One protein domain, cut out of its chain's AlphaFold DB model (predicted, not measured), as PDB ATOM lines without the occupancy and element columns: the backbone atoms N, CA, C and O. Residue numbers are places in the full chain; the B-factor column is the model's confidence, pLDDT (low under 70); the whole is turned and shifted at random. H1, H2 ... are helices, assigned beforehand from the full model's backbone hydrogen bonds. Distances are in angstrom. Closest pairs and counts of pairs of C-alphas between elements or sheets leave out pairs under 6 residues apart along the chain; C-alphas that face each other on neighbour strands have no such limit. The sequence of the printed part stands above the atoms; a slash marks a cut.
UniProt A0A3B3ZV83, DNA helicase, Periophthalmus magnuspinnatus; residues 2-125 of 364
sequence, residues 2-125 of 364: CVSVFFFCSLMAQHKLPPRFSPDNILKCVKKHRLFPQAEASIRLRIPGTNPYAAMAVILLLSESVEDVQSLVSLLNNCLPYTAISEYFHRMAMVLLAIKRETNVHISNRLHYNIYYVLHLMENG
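AT A GLANCE: This is residues 2 to 125 of the 364 residues of the protein "DNA helicase" of Periophthalmus magnuspinnatus (UniProt A0A3B3ZV83). A short helix, H4, sits in the middle of a compact, rounded helical body, and the other helices surround it: H1 and H3 pack on one side, H5 and H7 lie on the other, and H2 packs on the end where H4 begins, with Leu 27 closest to Pro 52. The longest helix, H6, runs past H4 between H1 and H7 and folds back into H7 as a hairpin. The printed part has 124 residues with seven named helices, H1 to H7 in chain order, and no named strand; its class is all helix. The radius of gyration of the C-alphas is 13.5 A, and they span 38 by 37 by 26 A.

IN THESE COORDINATES: H1, residues 2 to 13, begins at C-alpha 2 at (366.730, 248.421, 360.964) and is 16.6 A long from first to last C-alpha. H2 holds residues 23 to 30 and H3 residues 36 to 44. H4, residues 52 to 62, is 15.2 A long and begins at C-alpha 52 at (371.956, 262.439, 347.892). H5, residues 66 to 76, is 15.4 A long. H6, residues 82 to 102, is 30.1 A long. H7, residues 109 to 124, is 21.3 A long and ends at C-alpha 124 at (397.917, 262.638, 353.399).

HOW THE PARTS SIT: H4 is the hub, touching five helices. H1 touches it with residues 9 to 13 alone, the closest C-alphas being those of Ala 13 and Ala 54 at 4.9 A, with a steep tilt of 42 degrees, opposite ways. H2 touches H4 at Leu 27 and Pro 52, closest C-alphas 4.8 A apart, with a shallow tilt of 29 degrees, the same way. H3 touches H4 at Ala 39 and Val 58, closest C-alphas 5.4 A apart, with a steep tilt of 67 degrees, only just short of about perpendicular. H4 and H5, a helical hairpin, only just touch, with 3 pairs of C-alphas within 8 A, the closest those of Leu 60 and Val 69 at 6.5 A. H7 only just touches H4, also with 3 such pairs, the closest those of Leu 61 and Leu 111 at 6.8 A. H5 touches H7 at Val 66 and Asn 114, closest C-alphas 4.9 A apart. H6 and H7 form a helical hairpin, with a shallow tilt of 28 degrees and Ala 93 and His 112 closest, their C-alphas 6.4 A apart. H6 and H4 are close but not clearly touching, with the C-alphas of Ala 57 and Met 92 closest at 7.2 A. H3 is apart from H5, H6 and H7. In each of the seven helices every O i to N i+4 pair is within hydrogen-bond range.

THE WHOLE: The C-alphas farthest apart are those of Arg 20 and Asn 104, at 39.0 A. The printed part has no cut, and no link is long. The mean pLDDT of the printed part is 79.6; residues 2 to 7, 9, 16 to 20, 45 to 50, 103 to 104 and 123 to 125 are under 70.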
ATOM      1  N   CYS A   2     367.532 247.569 361.863       46.00
ATOM      2  CA  CYS A   2     366.730 248.421 360.964       46.00
ATOM      3  C   CYS A   2     366.368 249.824 361.498       46.00
ATOM      4  O   CYS A   2     366.381 250.766 360.712       46.00
ATOM      5  N   VAL A   3     366.063 249.983 362.789       48.84
ATOM      6  CA  VAL A   3     365.693 251.293 363.378       48.84
ATOM      7  C   VAL A   3     366.920 252.209 363.523       48.84
ATOM      8  O   VAL A   3     366.849 253.407 363.270       48.84
ATOM      9  N   SER A   4     368.080 251.618 363.824       59.59
ATOM     10  CA  SER A   4     369.370 252.290 364.029       59.59
ATOM     11  C   SER A   4     369.929 252.903 362.738       59.59
ATOM     12  O   SER A   4     370.392 254.038 362.736       59.59
ATOM     13  N   VAL A   5     369.832 252.170 361.620       59.56
ATOM     14  CA  VAL A   5     370.266 252.637 360.288       59.56
ATOM     15  C   VAL A   5     369.360 253.755 359.761       59.56
ATOM     16  O   VAL A   5     369.816 254.641 359.050       59.56
ATOM     17  N   PHE A   6     368.081 253.765 360.143       63.47
ATOM     18  CA  PHE A   6     367.145 254.807 359.724       63.47
ATOM     19  C   PHE A   6     367.413 256.155 360.408       63.47
ATOM     20  O   PHE A   6     367.508 257.173 359.723       63.47
ATOM     21  N   PHE A   7     367.590 256.159 361.734       66.38
ATOM     22  CA  PHE A   7     367.991 257.365 362.471       66.38
ATOM     23  C   PHE A   7     369.303 257.935 361.916       66.38
ATOM     24  O   PHE A   7     369.424 259.133 361.677       66.38
ATOM     25  N   PHE A   8     370.238 257.041 361.604       72.25
ATOM     26  CA  PHE A   8     371.503 257.356 360.962       72.25
ATOM     27  C   PHE A   8     371.335 258.028 359.581       72.25
ATOM     28  O   PHE A   8     371.897 259.098 359.345       72.25
ATOM     29  N   CYS A   9     370.520 257.466 358.680       69.56
ATOM     30  CA  CYS A   9     370.262 258.071 357.368       69.56
ATOM     31  C   CYS A   9     369.536 259.417 357.480       69.56
ATOM     32  O   CYS A   9     369.832 260.324 356.709       69.56
ATOM     33  N   SER A  10     368.620 259.559 358.442       70.88
ATOM     34  CA  SER A  10     367.915 260.818 358.716       70.88
ATOM     35  C   SER A  10     368.871 261.906 359.224       70.88
ATOM     36  O   SER A  10     368.811 263.043 358.764       70.88
ATOM     37  N   LEU A  11     369.820 261.549 360.097       76.38
ATOM     38  CA  LEU A  11     370.844 262.463 360.606       76.38
ATOM     39  C   LEU A  11     371.798 262.925 359.493       76.38
ATOM     40  O   LEU A  11     372.067 264.117 359.356       76.38
ATOM     41  N   MET A  12     372.265 262.000 358.649       80.75
ATOM     42  CA  MET A  12     373.136 262.340 357.518       80.75
ATOM     43  C   MET A  12     372.392 263.104 356.410       80.75
ATOM     44  O   MET A  12     372.997 263.926 355.724       80.75
ATOM     45  N   ALA A  13     371.078 262.896 356.255       74.19
ATOM     46  CA  ALA A  13     370.232 263.631 355.310       74.19
ATOM     47  C   ALA A  13     370.072 265.121 355.659       74.19
ATOM     48  O   ALA A  13     369.767 265.918 354.771       74.19
ATOM     49  N   GLN A  14     370.289 265.496 356.926       75.81
ATOM     50  CA  GLN A  14     370.279 266.886 357.395       75.81
ATOM     51  C   GLN A  14     371.584 267.634 357.084       75.81
ATOM     52  O   GLN A  14     371.681 268.830 357.366       75.81
ATOM     53  N   HIS A  15     372.587 266.964 356.505       76.44
ATOM     54  CA  HIS A  15     373.819 267.614 356.081       76.44
ATOM     55  C   HIS A  15     373.516 268.686 355.023       76.44
ATOM     56  O   HIS A  15     372.941 268.404 353.971       76.44
ATOM     57  N   LYS A  16     373.895 269.934 355.315       68.88
ATOM     58  CA  LYS A  16     373.703 271.079 354.423       68.88
ATOM     59  C   LYS A  16     375.058 271.576 353.947       68.88
ATOM     60  O   LYS A  16     375.863 272.034 354.752       68.88
ATOM     61  N   LEU A  17     375.273 271.518 352.640       68.19
ATOM     62  CA  LEU A  17     376.370 272.220 351.983       68.19
ATOM     63  C   LEU A  17     375.950 273.660 351.635       68.19
ATOM     64  O   LEU A  17     374.750 273.942 351.555       68.19
ATOM     65  N   PRO A  18     376.909 274.583 351.417       66.69
ATOM     66  CA  PRO A  18     376.609 275.946 350.984       66.69
ATOM     67  C   PRO A  18     375.717 275.972 349.724       66.69
ATOM     68  O   PRO A  18     375.886 275.113 348.855       66.69
ATOM     69  N   PRO A  19     374.834 276.979 349.555       58.16
ATOM     70  CA  PRO A  19     373.789 277.011 348.516       58.16
ATOM     71  C   PRO A  19     374.300 276.971 347.064       58.16
ATOM     72  O   PRO A  19     373.524 276.742 346.143       58.16
ATOM     73  N   ARG A  20     375.609 277.143 346.849       63.06
ATOM     74  CA  ARG A  20     376.280 276.982 345.549       63.06
ATOM     75  C   ARG A  20     376.344 275.532 345.040       63.06
ATOM     76  O   ARG A  20     376.646 275.328 343.870       63.06
ATOM     77  N   PHE A  21     376.085 274.528 345.886       72.81
ATOM     78  CA  PHE A  21     376.122 273.113 345.500       72.81
ATOM     79  C   PHE A  21     374.707 272.535 345.406       72.81
ATOM     80  O   PHE A  21     374.030 272.361 346.417       72.81
ATOM     81  N   SER A  22     374.265 272.223 344.183       78.19
ATOM     82  CA  SER A  22     372.935 271.647 343.948       78.19
ATOM     83  C   SER A  22     372.881 270.167 344.369       78.19
ATOM     84  O   SER A  22     373.647 269.358 343.828       78.19
ATOM     85  N   PRO A  23     371.950 269.776 345.262       82.00
ATOM     86  CA  PRO A  23     371.712 268.378 345.624       82.00
ATOM     87  C   PRO A  23     371.441 267.468 344.415       82.00
ATOM     88  O   PRO A  23     371.868 266.314 344.412       82.00
ATOM     89  N   ASP A  24     370.813 267.987 343.357       82.88
ATOM     90  CA  ASP A  24     370.525 267.218 342.141       82.88
ATOM     91  C   ASP A  24     371.800 266.831 341.383       82.88
ATOM     92  O   ASP A  24     371.896 265.735 340.825       82.88
ATOM     93  N   ASN A  25     372.813 267.703 341.386       84.31
ATOM     94  CA  ASN A  25     374.102 267.425 340.748       84.31
ATOM     95  C   ASN A  25     374.904 266.385 341.537       84.31
ATOM     96  O   ASN A  25     375.513 265.492 340.939       84.31
ATOM     97  N   ILE A  26     374.853 266.450 342.869       87.12
ATOM     98  CA  ILE A  26     375.458 265.440 343.745       87.12
ATOM     99  C   ILE A  26     374.778 264.092 343.498       87.12
ATOM    100  O   ILE A  26     375.456 263.096 343.248       87.12
ATOM    101  N   LEU A  27     373.442 264.066 343.456       88.12
ATOM    102  CA  LEU A  27     372.681 262.846 343.208       88.12
ATOM    103  C   LEU A  27     373.017 262.217 341.848       88.12
ATOM    104  O   LEU A  27     373.197 261.004 341.766       88.12
ATOM    105  N   LYS A  28     373.151 263.021 340.784       87.94
ATOM    106  CA  LYS A  28     373.580 262.538 339.457       87.94
ATOM    107  C   LYS A  28     374.965 261.885 339.481       87.94
ATOM    108  O   LYS A  28     375.182 260.915 338.757       87.94
ATOM    109  N   CYS A  29     375.894 262.393 340.289       88.12
ATOM    110  CA  CYS A  29     377.231 261.810 340.426       88.12
ATOM    111  C   CYS A  29     377.190 260.512 341.237       88.12
ATOM    112  O   CYS A  29     377.726 259.496 340.805       88.12
ATOM    113  N   VAL A  30     376.483 260.526 342.367       90.19
ATOM    114  CA  VAL A  30     376.337 259.382 343.277       90.19
ATOM    115  C   VAL A  30     375.602 258.212 342.606       90.19
ATOM    116  O   VAL A  30     375.963 257.060 342.834       90.19
ATOM    117  N   LYS A  31     374.658 258.488 341.692       91.25
ATOM    118  CA  LYS A  31     373.964 257.488 340.856       91.25
ATOM    119  C   LYS A  31     374.889 256.588 340.034       91.25
ATOM    120  O   LYS A  31     374.494 255.484 339.676       91.25
ATOM    121  N   LYS A  32     376.105 257.046 339.728       91.19
ATOM    122  CA  LYS A  32     377.098 256.277 338.962       91.19
ATOM    123  C   LYS A  32     377.840 255.245 339.818       91.19
ATOM    124  O   LYS A  32     378.588 254.436 339.277       91.19
ATOM    125  N   HIS A  33     377.673 255.275 341.139       92.75
ATOM    126  CA  HIS A  33     378.350 254.355 342.043       92.75
ATOM    127  C   HIS A  33     377.727 252.953 341.983       92.75
ATOM    128  O   HIS A  33     376.504 252.816 342.014       92.75
ATOM    129  N   ARG A  34     378.547 251.891 341.990       92.50
ATOM    130  CA  ARG A  34     378.070 250.496 341.850       92.50
ATOM    131  C   ARG A  34     377.055 250.067 342.918       92.50
ATOM    132  O   ARG A  34     376.215 249.219 342.655       92.50
ATOM    133  N   LEU A  35     377.165 250.642 344.120       92.69
ATOM    134  CA  LEU A  35     376.300 250.356 345.275       92.69
ATOM    135  C   LEU A  35     375.048 251.248 345.336       92.69
ATOM    136  O   LEU A  35     374.254 251.135 346.270       92.69
ATOM    137  N   PHE A  36     374.877 252.167 344.380       92.38
ATOM    138  CA  PHE A  36     373.739 253.079 344.375       92.38
ATOM    139  C   PHE A  36     372.381 252.362 344.278       92.38
ATOM    140  O   PHE A  36     371.504 252.722 345.060       92.38
ATOM    141  N   PRO A  37     372.175 251.336 343.424       89.81
ATOM    142  CA  PRO A  37     370.883 250.645 343.350       89.81
ATOM    143  C   PRO A  37     370.455 250.024 344.689       89.81
ATOM    144  O   PRO A  37     369.295 250.122 345.089       89.81
ATOM    145  N   GLN A  38     371.401 249.432 345.425       88.00
ATOM    146  CA  GLN A  38     371.167 248.865 346.755       88.00
ATOM    147  C   GLN A  38     370.890 249.960 347.794       88.00
ATOM    148  O   GLN A  38     370.024 249.798 348.659       88.00
ATOM    149  N   ALA A  39     371.596 251.089 347.698       87.56
ATOM    150  CA  ALA A  39     371.366 252.242 348.558       87.56
ATOM    151  C   ALA A  39     369.981 252.869 348.327       87.56
ATOM    152  O   ALA A  39     369.252 253.114 349.286       87.56
ATOM    153  N   GLU A  40     369.575 253.054 347.070       87.75
ATOM    154  CA  GLU A  40     368.265 253.592 346.695       87.75
ATOM    155  C   GLU A  40     367.131 252.680 347.174       87.75
ATOM    156  O   GLU A  40     366.189 253.159 347.808       87.75
ATOM    157  N   ALA A  41     367.247 251.364 346.973       83.88
ATOM    158  CA  ALA A  41     366.275 250.393 347.475       83.88
ATOM    159  C   ALA A  41     366.125 250.447 349.009       83.88
ATOM    160  O   ALA A  41     365.016 250.345 349.534       83.88
ATOM    161  N   SER A  42     367.231 250.674 349.726       78.94
ATOM    162  CA  SER A  42     367.251 250.777 351.191       78.94
ATOM    163  C   SER A  42     366.612 252.072 351.713       78.94
ATOM    164  O   SER A  42     366.083 252.095 352.827       78.94
ATOM    165  N   ILE A  43     366.644 253.150 350.921       79.62
ATOM    166  CA  ILE A  43     366.116 254.477 351.279       79.62
ATOM    167  C   ILE A  43     364.643 254.619 350.879       79.62
ATOM    168  O   ILE A  43     363.847 255.147 351.658       79.62
ATOM    169  N   ARG A  44     364.263 254.106 349.700       75.81
ATOM    170  CA  ARG A  44     362.942 254.284 349.070       75.81
ATOM    171  C   ARG A  44     361.772 253.808 349.930       75.81
ATOM    172  O   ARG A  44     360.676 254.344 349.821       75.81
ATOM    173  N   LEU A  45     361.999 252.821 350.794       66.38
ATOM    174  CA  LEU A  45     360.977 252.295 351.703       66.38
ATOM    175  C   LEU A  45     360.747 253.169 352.948       66.38
ATOM    176  O   LEU A  45     359.826 252.880 353.707       66.38
ATOM    177  N   ARG A  46     361.595 254.175 353.222       66.12
ATOM    178  CA  ARG A  46     361.624 254.854 354.534       66.12
ATOM    179  C   ARG A  46     361.806 256.374 354.499       66.12
ATOM    180  O   ARG A  46     361.398 257.022 355.456       66.12
ATOM    181  N   ILE A  47     362.390 256.957 353.449       64.25
ATOM    182  CA  ILE A  47     362.547 258.415 353.291       64.25
ATOM    183  C   ILE A  47     361.879 258.839 351.970       64.25
ATOM    184  O   ILE A  47     362.234 258.291 350.923       64.25
ATOM    185  N   PRO A  48     360.917 259.782 351.978       55.81
ATOM    186  CA  PRO A  48     360.303 260.277 350.751       55.81
ATOM    187  C   PRO A  48     361.298 261.151 349.974       55.81
ATOM    188  O   PRO A  48     361.758 262.181 350.464       55.81
ATOM    189  N   GLY A  49     361.620 260.731 348.750       62.62
ATOM    190  CA  GLY A  49     362.595 261.393 347.879       62.62
ATOM    191  C   GLY A  49     364.029 260.875 348.059       62.62
ATOM    192  O   GLY A  49     364.445 260.453 349.137       62.62
ATOM    193  N   THR A  50     364.808 260.896 346.976       69.06
ATOM    194  CA  THR A  50     366.190 260.388 346.988       69.06
ATOM    195  C   THR A  50     367.143 261.485 347.450       69.06
ATOM    196  O   THR A  50     367.672 262.243 346.641       69.06
ATOM    197  N   ASN A  51     367.352 261.595 348.762       83.50
ATOM    198  CA  ASN A  51     368.333 262.527 349.319       83.50
ATOM    199  C   ASN A  51     369.768 262.042 348.985       83.50
ATOM    200  O   ASN A  51     370.125 260.919 349.360       83.50
ATOM    201  N   PRO A  52     370.611 262.852 348.308       86.19
ATOM    202  CA  PRO A  52     371.956 262.439 347.892       86.19
ATOM    203  C   PRO A  52     372.873 262.112 349.073       86.19
ATOM    204  O   PRO A  52     373.649 261.163 349.003       86.19
ATOM    205  N   TYR A  53     372.749 262.845 350.181       88.38
ATOM    206  CA  TYR A  53     373.536 262.624 351.388       88.38
ATOM    207  C   TYR A  53     373.102 261.353 352.118       88.38
ATOM    208  O   TYR A  53     373.944 260.641 352.652       88.38
ATOM    209  N   ALA A  54     371.813 261.005 352.101       86.69
ATOM    210  CA  ALA A  54     371.365 259.705 352.600       86.69
ATOM    211  C   ALA A  54     371.908 258.560 351.728       86.69
ATOM    212  O   ALA A  54     372.379 257.554 352.255       86.69
ATOM    213  N   ALA A  55     371.904 258.729 350.401       88.31
ATOM    214  CA  ALA A  55     372.450 257.743 349.469       88.31
ATOM    215  C   ALA A  55     373.953 257.517 349.686       88.31
ATOM    216  O   ALA A  55     374.386 256.372 349.785       88.31
ATOM    217  N   MET A  56     374.733 258.590 349.845       91.12
ATOM    218  CA  MET A  56     376.157 258.516 350.197       91.12
ATOM    219  C   MET A  56     376.376 257.759 351.513       91.12
ATOM    220  O   MET A  56     377.225 256.873 351.575       91.12
ATOM    221  N   ALA A  57     375.573 258.044 352.541       90.19
ATOM    222  CA  ALA A  57     375.681 257.397 353.846       90.19
ATOM    223  C   ALA A  57     375.429 255.883 353.758       90.19
ATOM    224  O   ALA A  57     376.181 255.091 354.328       90.19
ATOM    225  N   VAL A  58     374.401 255.468 353.010       89.12
ATOM    226  CA  VAL A  58     374.089 254.046 352.809       89.12
ATOM    227  C   VAL A  58     375.146 253.360 351.946       89.12
ATOM    228  O   VAL A  58     375.537 252.243 352.264       89.12
ATOM    229  N   ILE A  59     375.673 254.020 350.911       91.25
ATOM    230  CA  ILE A  59     376.798 253.485 350.131       91.25
ATOM    231  C   ILE A  59     377.999 253.213 351.043       91.25
ATOM    232  O   ILE A  59     378.579 252.134 350.961       91.25
ATOM    233  N   LEU A  60     378.345 254.141 351.939       91.94
ATOM    234  CA  LEU A  60     379.446 253.961 352.891       91.94
ATOM    235  C   LEU A  60     379.179 252.823 353.889       91.94
ATOM    236  O   LEU A  60     380.101 252.086 354.224       91.94
ATOM    237  N   LEU A  61     377.930 252.629 354.323       89.06
ATOM    238  CA  LEU A  61     377.538 251.491 355.167       89.06
ATOM    239  C   LEU A  61     377.598 250.142 354.440       89.06
ATOM    240  O   LEU A  61     377.880 249.125 355.070       89.06
ATOM    241  N   LEU A  62     377.301 250.129 353.140       88.88
ATOM    242  CA  LEU A  62     377.335 248.935 352.291       88.88
ATOM    243  C   LEU A  62     378.722 248.678 351.683       88.88
ATOM    244  O   LEU A  62     378.913 247.656 351.031       88.88
ATOM    245  N   SER A  63     379.672 249.598 351.860       89.25
ATOM    246  CA  SER A  63     381.007 249.494 351.276       89.25
ATOM    247  C   SER A  63     381.779 248.351 351.915       89.25
ATOM    248  O   SER A  63     382.004 248.317 353.128       89.25
ATOM    249  N   GLU A  64     382.235 247.424 351.084       85.44
ATOM    250  CA  GLU A  64     383.006 246.281 351.542       85.44
ATOM    251  C   GLU A  64     384.497 246.629 351.505       85.44
ATOM    252  O   GLU A  64     385.240 246.303 352.430       85.44
ATOM    253  N   SER A  65     384.977 247.348 350.499       85.12
ATOM    254  CA  SER A  65     386.403 247.658 350.351       85.12
ATOM    255  C   SER A  65     386.712 249.149 350.509       85.12
ATOM    256  O   SER A  65     385.832 250.007 350.488       85.12
ATOM    257  N   VAL A  66     388.003 249.461 350.646       80.81
ATOM    258  CA  VAL A  66     388.520 250.833 350.517       80.81
ATOM    259  C   VAL A  66     388.244 251.382 349.110       80.81
ATOM    260  O   VAL A  66     387.934 252.560 348.966       80.81
ATOM    261  N   GLU A  67     388.303 250.530 348.083       78.50
ATOM    262  CA  GLU A  67     388.072 250.897 346.680       78.50
ATOM    263  C   GLU A  67     386.645 251.407 346.434       78.50
ATOM    264  O   GLU A  67     386.454 252.354 345.672       78.50
ATOM    265  N   ASP A  68     385.645 250.856 347.130       85.19
ATOM    266  CA  ASP A  68     384.264 251.360 347.086       85.19
ATOM    267  C   ASP A  68     384.184 252.799 347.591       85.19
ATOM    268  O   ASP A  68     383.606 253.685 346.965       85.19
ATOM    269  N   VAL A  69     384.832 253.048 348.725       89.56
ATOM    270  CA  VAL A  69     384.850 254.361 349.361       89.56
ATOM    271  C   VAL A  69     385.629 255.366 348.496       89.56
ATOM    272  O   VAL A  69     385.179 256.496 348.309       89.56
ATOM    273  N   GLN A  70     386.745 254.956 347.887       86.69
ATOM    274  CA  GLN A  70     387.510 255.781 346.942       86.69
ATOM    275  C   GLN A  70     386.746 256.063 345.643       86.69
ATOM    276  O   GLN A  70     386.802 257.183 345.132       86.69
ATOM    277  N   SER A  71     385.999 255.086 345.126       85.81
ATOM    278  CA  SER A  71     385.144 255.257 343.948       85.81
ATOM    279  C   SER A  71     384.077 256.317 344.203       85.81
ATOM    280  O   SER A  71     383.826 257.170 343.349       85.81
ATOM    281  N   LEU A  72     383.492 256.329 345.405       90.31
ATOM    282  CA  LEU A  72     382.571 257.382 345.819       90.31
ATOM    283  C   LEU A  72     383.258 258.759 345.862       90.31
ATOM    284  O   LEU A  72     382.718 259.710 345.299       90.31
ATOM    285  N   VAL A  73     384.452 258.873 346.456       87.06
ATOM    286  CA  VAL A  73     385.229 260.132 346.471       87.06
ATOM    287  C   VAL A  73     385.534 260.616 345.050       87.06
ATOM    288  O   VAL A  73     385.318 261.787 344.741       87.06
ATOM    289  N   SER A  74     385.954 259.722 344.150       84.31
ATOM    290  CA  SER A  74     386.245 260.065 342.752       84.31
ATOM    291  C   SER A  74     385.019 260.591 342.005       84.31
ATOM    292  O   SER A  74     385.152 261.473 341.158       84.31
ATOM    293  N   LEU A  75     383.828 260.059 342.291       87.19
ATOM    294  CA  LEU A  75     382.583 260.547 341.700       87.19
ATOM    295  C   LEU A  75     382.204 261.923 342.249       87.19
ATOM    296  O   LEU A  75     381.812 262.792 341.469       87.19
ATOM    297  N   LEU A  76     382.348 262.120 343.562       86.31
ATOM    298  CA  LEU A  76     382.024 263.370 344.249       86.31
ATOM    299  C   LEU A  76     382.984 264.508 343.893       86.31
ATOM    300  O   LEU A  76     382.538 265.645 343.791       86.31
ATOM    301  N   ASN A  77     384.257 264.218 343.615       82.94
ATOM    302  CA  ASN A  77     385.237 265.218 343.166       82.94
ATOM    303  C   ASN A  77     384.807 265.963 341.890       82.94
ATOM    304  O   ASN A  77     385.262 267.076 341.648       82.94
ATOM    305  N   ASN A  78     383.913 265.387 341.078       79.69
ATOM    306  CA  ASN A  78     383.398 266.049 339.875       79.69
ATOM    307  C   ASN A  78     382.335 267.119 340.173       79.69
ATOM    308  O   ASN A  78     381.967 267.876 339.277       79.69
ATOM    309  N   CYS A  79     381.776 267.151 341.386       81.69
ATOM    310  CA  CYS A  79     380.669 268.044 341.739       81.69
ATOM    311  C   CYS A  79     380.826 268.761 343.085       81.69
ATOM    312  O   CYS A  79     380.079 269.704 343.348       81.69
ATOM    313  N   LEU A  80     381.785 268.350 343.919       80.88
ATOM    314  CA  LEU A  80     382.066 268.916 345.233       80.88
ATOM    315  C   LEU A  80     383.565 269.170 345.417       80.88
ATOM    316  O   LEU A  80     384.384 268.368 344.968       80.88
ATOM    317  N   PRO A  81     383.943 270.249 346.127       79.56
ATOM    318  CA  PRO A  81     385.319 270.458 346.527       79.56
ATOM    319  C   PRO A  81     385.720 269.418 347.568       79.56
ATOM    320  O   PRO A  81     384.916 268.962 348.386       79.56
ATOM    321  N   TYR A  82     387.008 269.122 347.590       76.62
ATOM    322  CA  TYR A  82     387.585 268.114 348.463       76.62
ATOM    323  C   TYR A  82     387.312 268.329 349.955       76.62
ATOM    324  O   TYR A  82     387.056 267.383 350.696       76.62
ATOM    325  N   THR A  83     387.302 269.591 350.382       77.88
ATOM    326  CA  THR A  83     387.002 269.992 351.760       77.88
ATOM    327  C   THR A  83     385.586 269.603 352.176       77.88
ATOM    328  O   THR A  83     385.396 269.105 353.280       77.88
ATOM    329  N   ALA A  84     384.605 269.737 351.279       82.69
ATOM    330  CA  ALA A  84     383.223 269.336 351.542       82.69
ATOM    331  C   ALA A  84     383.076 267.808 351.630       82.69
ATOM    332  O   ALA A  84     382.322 267.300 352.460       82.69
ATOM    333  N   ILE A  85     383.818 267.069 350.801       86.25
ATOM    334  CA  ILE A  85     383.831 265.601 350.832       86.25
ATOM    335  C   ILE A  85     384.471 265.118 352.136       86.25
ATOM    336  O   ILE A  85     383.889 264.285 352.829       86.25
ATOM    337  N   SER A  86     385.626 265.680 352.508       84.00
ATOM    338  CA  SER A  86     386.307 265.350 353.761       84.00
ATOM    339  C   SER A  86     385.427 265.665 354.973       84.00
ATOM    340  O   SER A  86     385.259 264.814 355.843       84.00
ATOM    341  N   GLU A  87     384.775 266.832 355.014       85.62
ATOM    342  CA  GLU A  87     383.866 267.193 356.108       85.62
ATOM    343  C   GLU A  87     382.709 266.189 356.246       85.62
ATOM    344  O   GLU A  87     382.375 265.753 357.352       85.62
ATOM    345  N   TYR A  88     382.116 265.772 355.124       90.06
ATOM    346  CA  TYR A  88     381.056 264.769 355.123       90.06
ATOM    347  C   TYR A  88     381.545 263.413 355.662       90.06
ATOM    348  O   TYR A  88     380.870 262.784 356.481       90.06
ATOM    349  N   PHE A  89     382.730 262.967 355.242       90.88
ATOM    350  CA  PHE A  89     383.313 261.694 355.668       90.88
ATOM    351  C   PHE A  89     383.711 261.719 357.154       90.88
ATOM    352  O   PHE A  89     383.486 260.736 357.861       90.88
ATOM    353  N   HIS A  90     384.210 262.849 357.663       87.56
ATOM    354  CA  HIS A  90     384.474 263.048 359.091       87.56
ATOM    355  C   HIS A  90     383.197 262.977 359.924       87.56
ATOM    356  O   HIS A  90     383.152 262.284 360.944       87.56
ATOM    357  N   ARG A  91     382.122 263.636 359.470       87.69
ATOM    358  CA  ARG A  91     380.805 263.538 360.117       87.69
ATOM    359  C   ARG A  91     380.313 262.094 360.138       87.69
ATOM    360  O   ARG A  91     379.873 261.620 361.181       87.69
ATOM    361  N   MET A  92     380.457 261.372 359.029       88.81
ATOM    362  CA  MET A  92     380.113 259.956 358.947       88.81
ATOM    363  C   MET A  92     380.901 259.105 359.962       88.81
ATOM    364  O   MET A  92     380.311 258.341 360.728       88.81
ATOM    365  N   ALA A  93     382.224 259.271 360.028       88.06
ATOM    366  CA  ALA A  93     383.078 258.541 360.962       88.06
ATOM    367  C   ALA A  93     382.712 258.815 362.435       88.06
ATOM    368  O   ALA A  93     382.640 257.880 363.241       88.06
ATOM    369  N   MET A  94     382.421 260.077 362.772       84.75
ATOM    370  CA  MET A  94     381.989 260.491 364.110       84.75
ATOM    371  C   MET A  94     380.628 259.905 364.488       84.75
ATOM    372  O   MET A  94     380.473 259.384 365.593       84.75
ATOM    373  N   VAL A  95     379.659 259.917 363.571       85.06
ATOM    374  CA  VAL A  95     378.330 259.339 363.813       85.06
ATOM    375  C   VAL A  95     378.422 257.825 364.018       85.06
ATOM    376  O   VAL A  95     377.835 257.297 364.962       85.06
ATOM    377  N   LEU A  96     379.196 257.105 363.199       84.12
ATOM    378  CA  LEU A  96     379.406 255.666 363.395       84.12
ATOM    379  C   LEU A  96     380.075 255.358 364.741       84.12
ATOM    380  O   LEU A  96     379.781 254.338 365.363       84.12
ATOM    381  N   LEU A  97     381.000 256.214 365.191       82.56
ATOM    382  CA  LEU A  97     381.651 256.075 366.494       82.56
ATOM    383  C   LEU A  97     380.673 256.323 367.650       82.56
ATOM    384  O   LEU A  97     380.678 255.551 368.608       82.56
ATOM    385  N   ALA A  98     379.823 257.348 367.549       82.38
ATOM    386  CA  ALA A  98     378.778 257.631 368.529       82.38
ATOM    387  C   ALA A  98     377.792 256.459 368.642       82.38
ATOM    388  O   ALA A  98     377.556 255.964 369.739       82.38
ATOM    389  N   ILE A  99     377.327 255.907 367.515       77.81
ATOM    390  CA  ILE A  99     376.423 254.743 367.507       77.81
ATOM    391  C   ILE A  99     377.077 253.530 368.172       77.81
ATOM    392  O   ILE A  99     376.431 252.856 368.971       77.81
ATOM    393  N   LYS A 100     378.359 253.265 367.892       79.38
ATOM    394  CA  LYS A 100     379.101 252.163 368.523       79.38
ATOM    395  C   LYS A 100     379.222 252.323 370.048       79.38
ATOM    396  O   LYS A 100     379.354 251.320 370.741       79.38
ATOM    397  N   ARG A 101     379.232 253.559 370.561       79.88
ATOM    398  CA  ARG A 101     379.379 253.862 371.995       79.88
ATOM    399  C   ARG A 101     378.044 253.945 372.735       79.88
ATOM    400  O   ARG A 101     377.963 253.489 373.867       79.88
ATOM    401  N   GLU A 102     377.025 254.523 372.109       76.75
ATOM    402  CA  GLU A 102     375.742 254.849 372.747       76.75
ATOM    403  C   GLU A 102     374.647 253.811 372.483       76.75
ATOM    404  O   GLU A 102     373.634 253.781 373.178       76.75
ATOM    405  N   THR A 103     374.832 252.932 371.494       69.88
ATOM    406  CA  THR A 103     373.858 251.888 371.163       69.88
ATOM    407  C   THR A 103     374.496 250.506 371.225       69.88
ATOM    408  O   THR A 103     375.664 250.330 370.892       69.88
ATOM    409  N   ASN A 104     373.710 249.484 371.570       68.19
ATOM    410  CA  ASN A 104     374.168 248.087 371.596       68.19
ATOM    411  C   ASN A 104     374.259 247.462 370.178       68.19
ATOM    412  O   ASN A 104     374.017 246.271 369.980       68.19
ATOM    413  N   VAL A 105     374.513 248.286 369.154       72.12
ATOM    414  CA  VAL A 105     374.582 247.879 367.745       72.12
ATOM    415  C   VAL A 105     376.030 247.587 367.386       72.12
ATOM    416  O   VAL A 105     376.888 248.468 367.395       72.12
ATOM    417  N   HIS A 106     376.301 246.342 367.007       71.69
ATOM    418  CA  HIS A 106     377.639 245.924 366.616       71.69
ATOM    419  C   HIS A 106     377.994 246.431 365.206       71.69
ATOM    420  O   HIS A 106     377.612 245.831 364.198       71.69
ATOM    421  N   ILE A 107     378.739 247.536 365.129       75.06
ATOM    422  CA  ILE A 107     379.317 248.052 363.879       75.06
ATOM    423  C   ILE A 107     380.683 247.397 363.656       75.06
ATOM    424  O   ILE A 107     381.544 247.409 364.536       75.06
ATOM    425  N   SER A 108     380.893 246.835 362.463       77.69
ATOM    426  CA  SER A 108     382.180 246.245 362.093       77.69
ATOM    427  C   SER A 108     383.283 247.304 362.068       77.69
ATOM    428  O   SER A 108     383.151 248.321 361.387       77.69
ATOM    429  N   ASN A 109     384.414 247.018 362.722       78.38
ATOM    430  CA  ASN A 109     385.611 247.871 362.682       78.38
ATOM    431  C   ASN A 109     386.107 248.130 361.248       78.38
ATOM    432  O   ASN A 109     386.783 249.125 361.006       78.38
ATOM    433  N   ARG A 110     385.743 247.263 360.293       80.75
ATOM    434  CA  ARG A 110     386.043 247.418 358.865       80.75
ATOM    435  C   ARG A 110     385.424 248.680 358.264       80.75
ATOM    436  O   ARG A 110     386.080 249.339 357.471       80.75
ATOM    437  N   LEU A 111     384.193 249.031 358.645       81.25
ATOM    438  CA  LEU A 111     383.516 250.223 358.116       81.25
ATOM    439  C   LEU A 111     384.227 251.497 358.576       81.25
ATOM    440  O   LEU A 111     384.533 252.364 357.763       81.25
ATOM    441  N   HIS A 112     384.566 251.565 359.866       81.56
ATOM    442  CA  HIS A 112     385.401 252.638 360.402       81.56
ATOM    443  C   HIS A 112     386.753 252.688 359.696       81.56
ATOM    444  O   HIS A 112     387.145 253.756 359.240       81.56
ATOM    445  N   TYR A 113     387.435 251.549 359.557       83.69
ATOM    446  CA  TYR A 113     388.726 251.481 358.877       83.69
ATOM    447  C   TYR A 113     388.651 252.002 357.439       83.69
ATOM    448  O   TYR A 113     389.452 252.853 357.076       83.69
ATOM    449  N   ASN A 114     387.681 251.556 356.634       87.06
ATOM    450  CA  ASN A 114     387.561 251.974 355.236       87.06
ATOM    451  C   ASN A 114     387.395 253.499 355.113       87.06
ATOM    452  O   ASN A 114     388.038 254.121 354.272       87.06
ATOM    453  N   ILE A 115     386.573 254.110 355.971       88.00
ATOM    454  CA  ILE A 115     386.305 255.554 355.939       88.00
ATOM    455  C   ILE A 115     387.500 256.348 356.474       88.00
ATOM    456  O   ILE A 115     387.938 257.282 355.811       88.00
ATOM    457  N   TYR A 116     388.065 255.959 357.623       83.69
ATOM    458  CA  TYR A 116     389.243 256.623 358.193       83.69
ATOM    459  C   TYR A 116     390.471 256.493 357.302       83.69
ATOM    460  O   TYR A 116     391.232 257.443 357.173       83.69
ATOM    461  N   TYR A 117     390.664 255.340 356.667       80.44
ATOM    462  CA  TYR A 117     391.771 255.145 355.747       80.44
ATOM    463  C   TYR A 117     391.600 256.005 354.494       80.44
ATOM    464  O   TYR A 117     392.564 256.626 354.069       80.44
ATOM    465  N   VAL A 118     390.388 256.132 353.938       81.19
ATOM    466  CA  VAL A 118     390.162 257.066 352.822       81.19
ATOM    467  C   VAL A 118     390.302 258.521 353.258       81.19
ATOM    468  O   VAL A 118     390.926 259.272 352.526       81.19
ATOM    469  N   LEU A 119     389.828 258.918 354.441       80.69
ATOM    470  CA  LEU A 119     390.083 260.254 355.002       80.69
ATOM    471  C   LEU A 119     391.580 260.532 355.163       80.69
ATOM    472  O   LEU A 119     392.068 261.566 354.726       80.69
ATOM    473  N   HIS A 120     392.330 259.567 355.690       75.06
ATOM    474  CA  HIS A 120     393.780 259.657 355.788       75.06
ATOM    475  C   HIS A 120     394.420 259.761 354.400       75.06
ATOM    476  O   HIS A 120     395.309 260.585 354.204       75.06
ATOM    477  N   LEU A 121     394.003 258.947 353.428       71.12
ATOM    478  CA  LEU A 121     394.468 259.067 352.045       71.12
ATOM    479  C   LEU A 121     394.046 260.392 351.421       71.12
ATOM    480  O   LEU A 121     394.684 260.847 350.476       71.12
ATOM    481  N   MET A 122     392.974 260.997 351.920       74.12
ATOM    482  CA  MET A 122     392.533 262.270 351.418       74.12
ATOM    483  C   MET A 122     393.429 263.406 351.922       74.12
ATOM    484  O   MET A 122     393.899 264.245 351.162       74.12
ATOM    485  N   GLU A 123     393.720 263.394 353.214       65.44
ATOM    486  CA  GLU A 123     394.549 264.404 353.872       65.44
ATOM    487  C   GLU A 123     396.041 264.235 353.582       65.44
ATOM    488  O   GLU A 123     396.769 265.217 353.487       65.44
ATOM    489  N   ASN A 124     396.495 262.989 353.425       54.38
ATOM    490  CA  ASN A 124     397.917 262.638 353.399       54.38
ATOM    491  C   ASN A 124     398.305 261.728 352.224       54.38
ATOM    492  O   ASN A 124     399.468 261.346 352.094       54.38
ATOM    493  N   GLY A 125     397.349 261.300 351.399       47.19
ATOM    494  CA  GLY A 125     397.631 260.468 350.234       47.19
ATOM    495  C   GLY A 125     398.038 261.293 349.008       47.19
ATOM    496  O   GLY A 125     397.958 262.522 349.008       47.19
TER     497      GLY A 125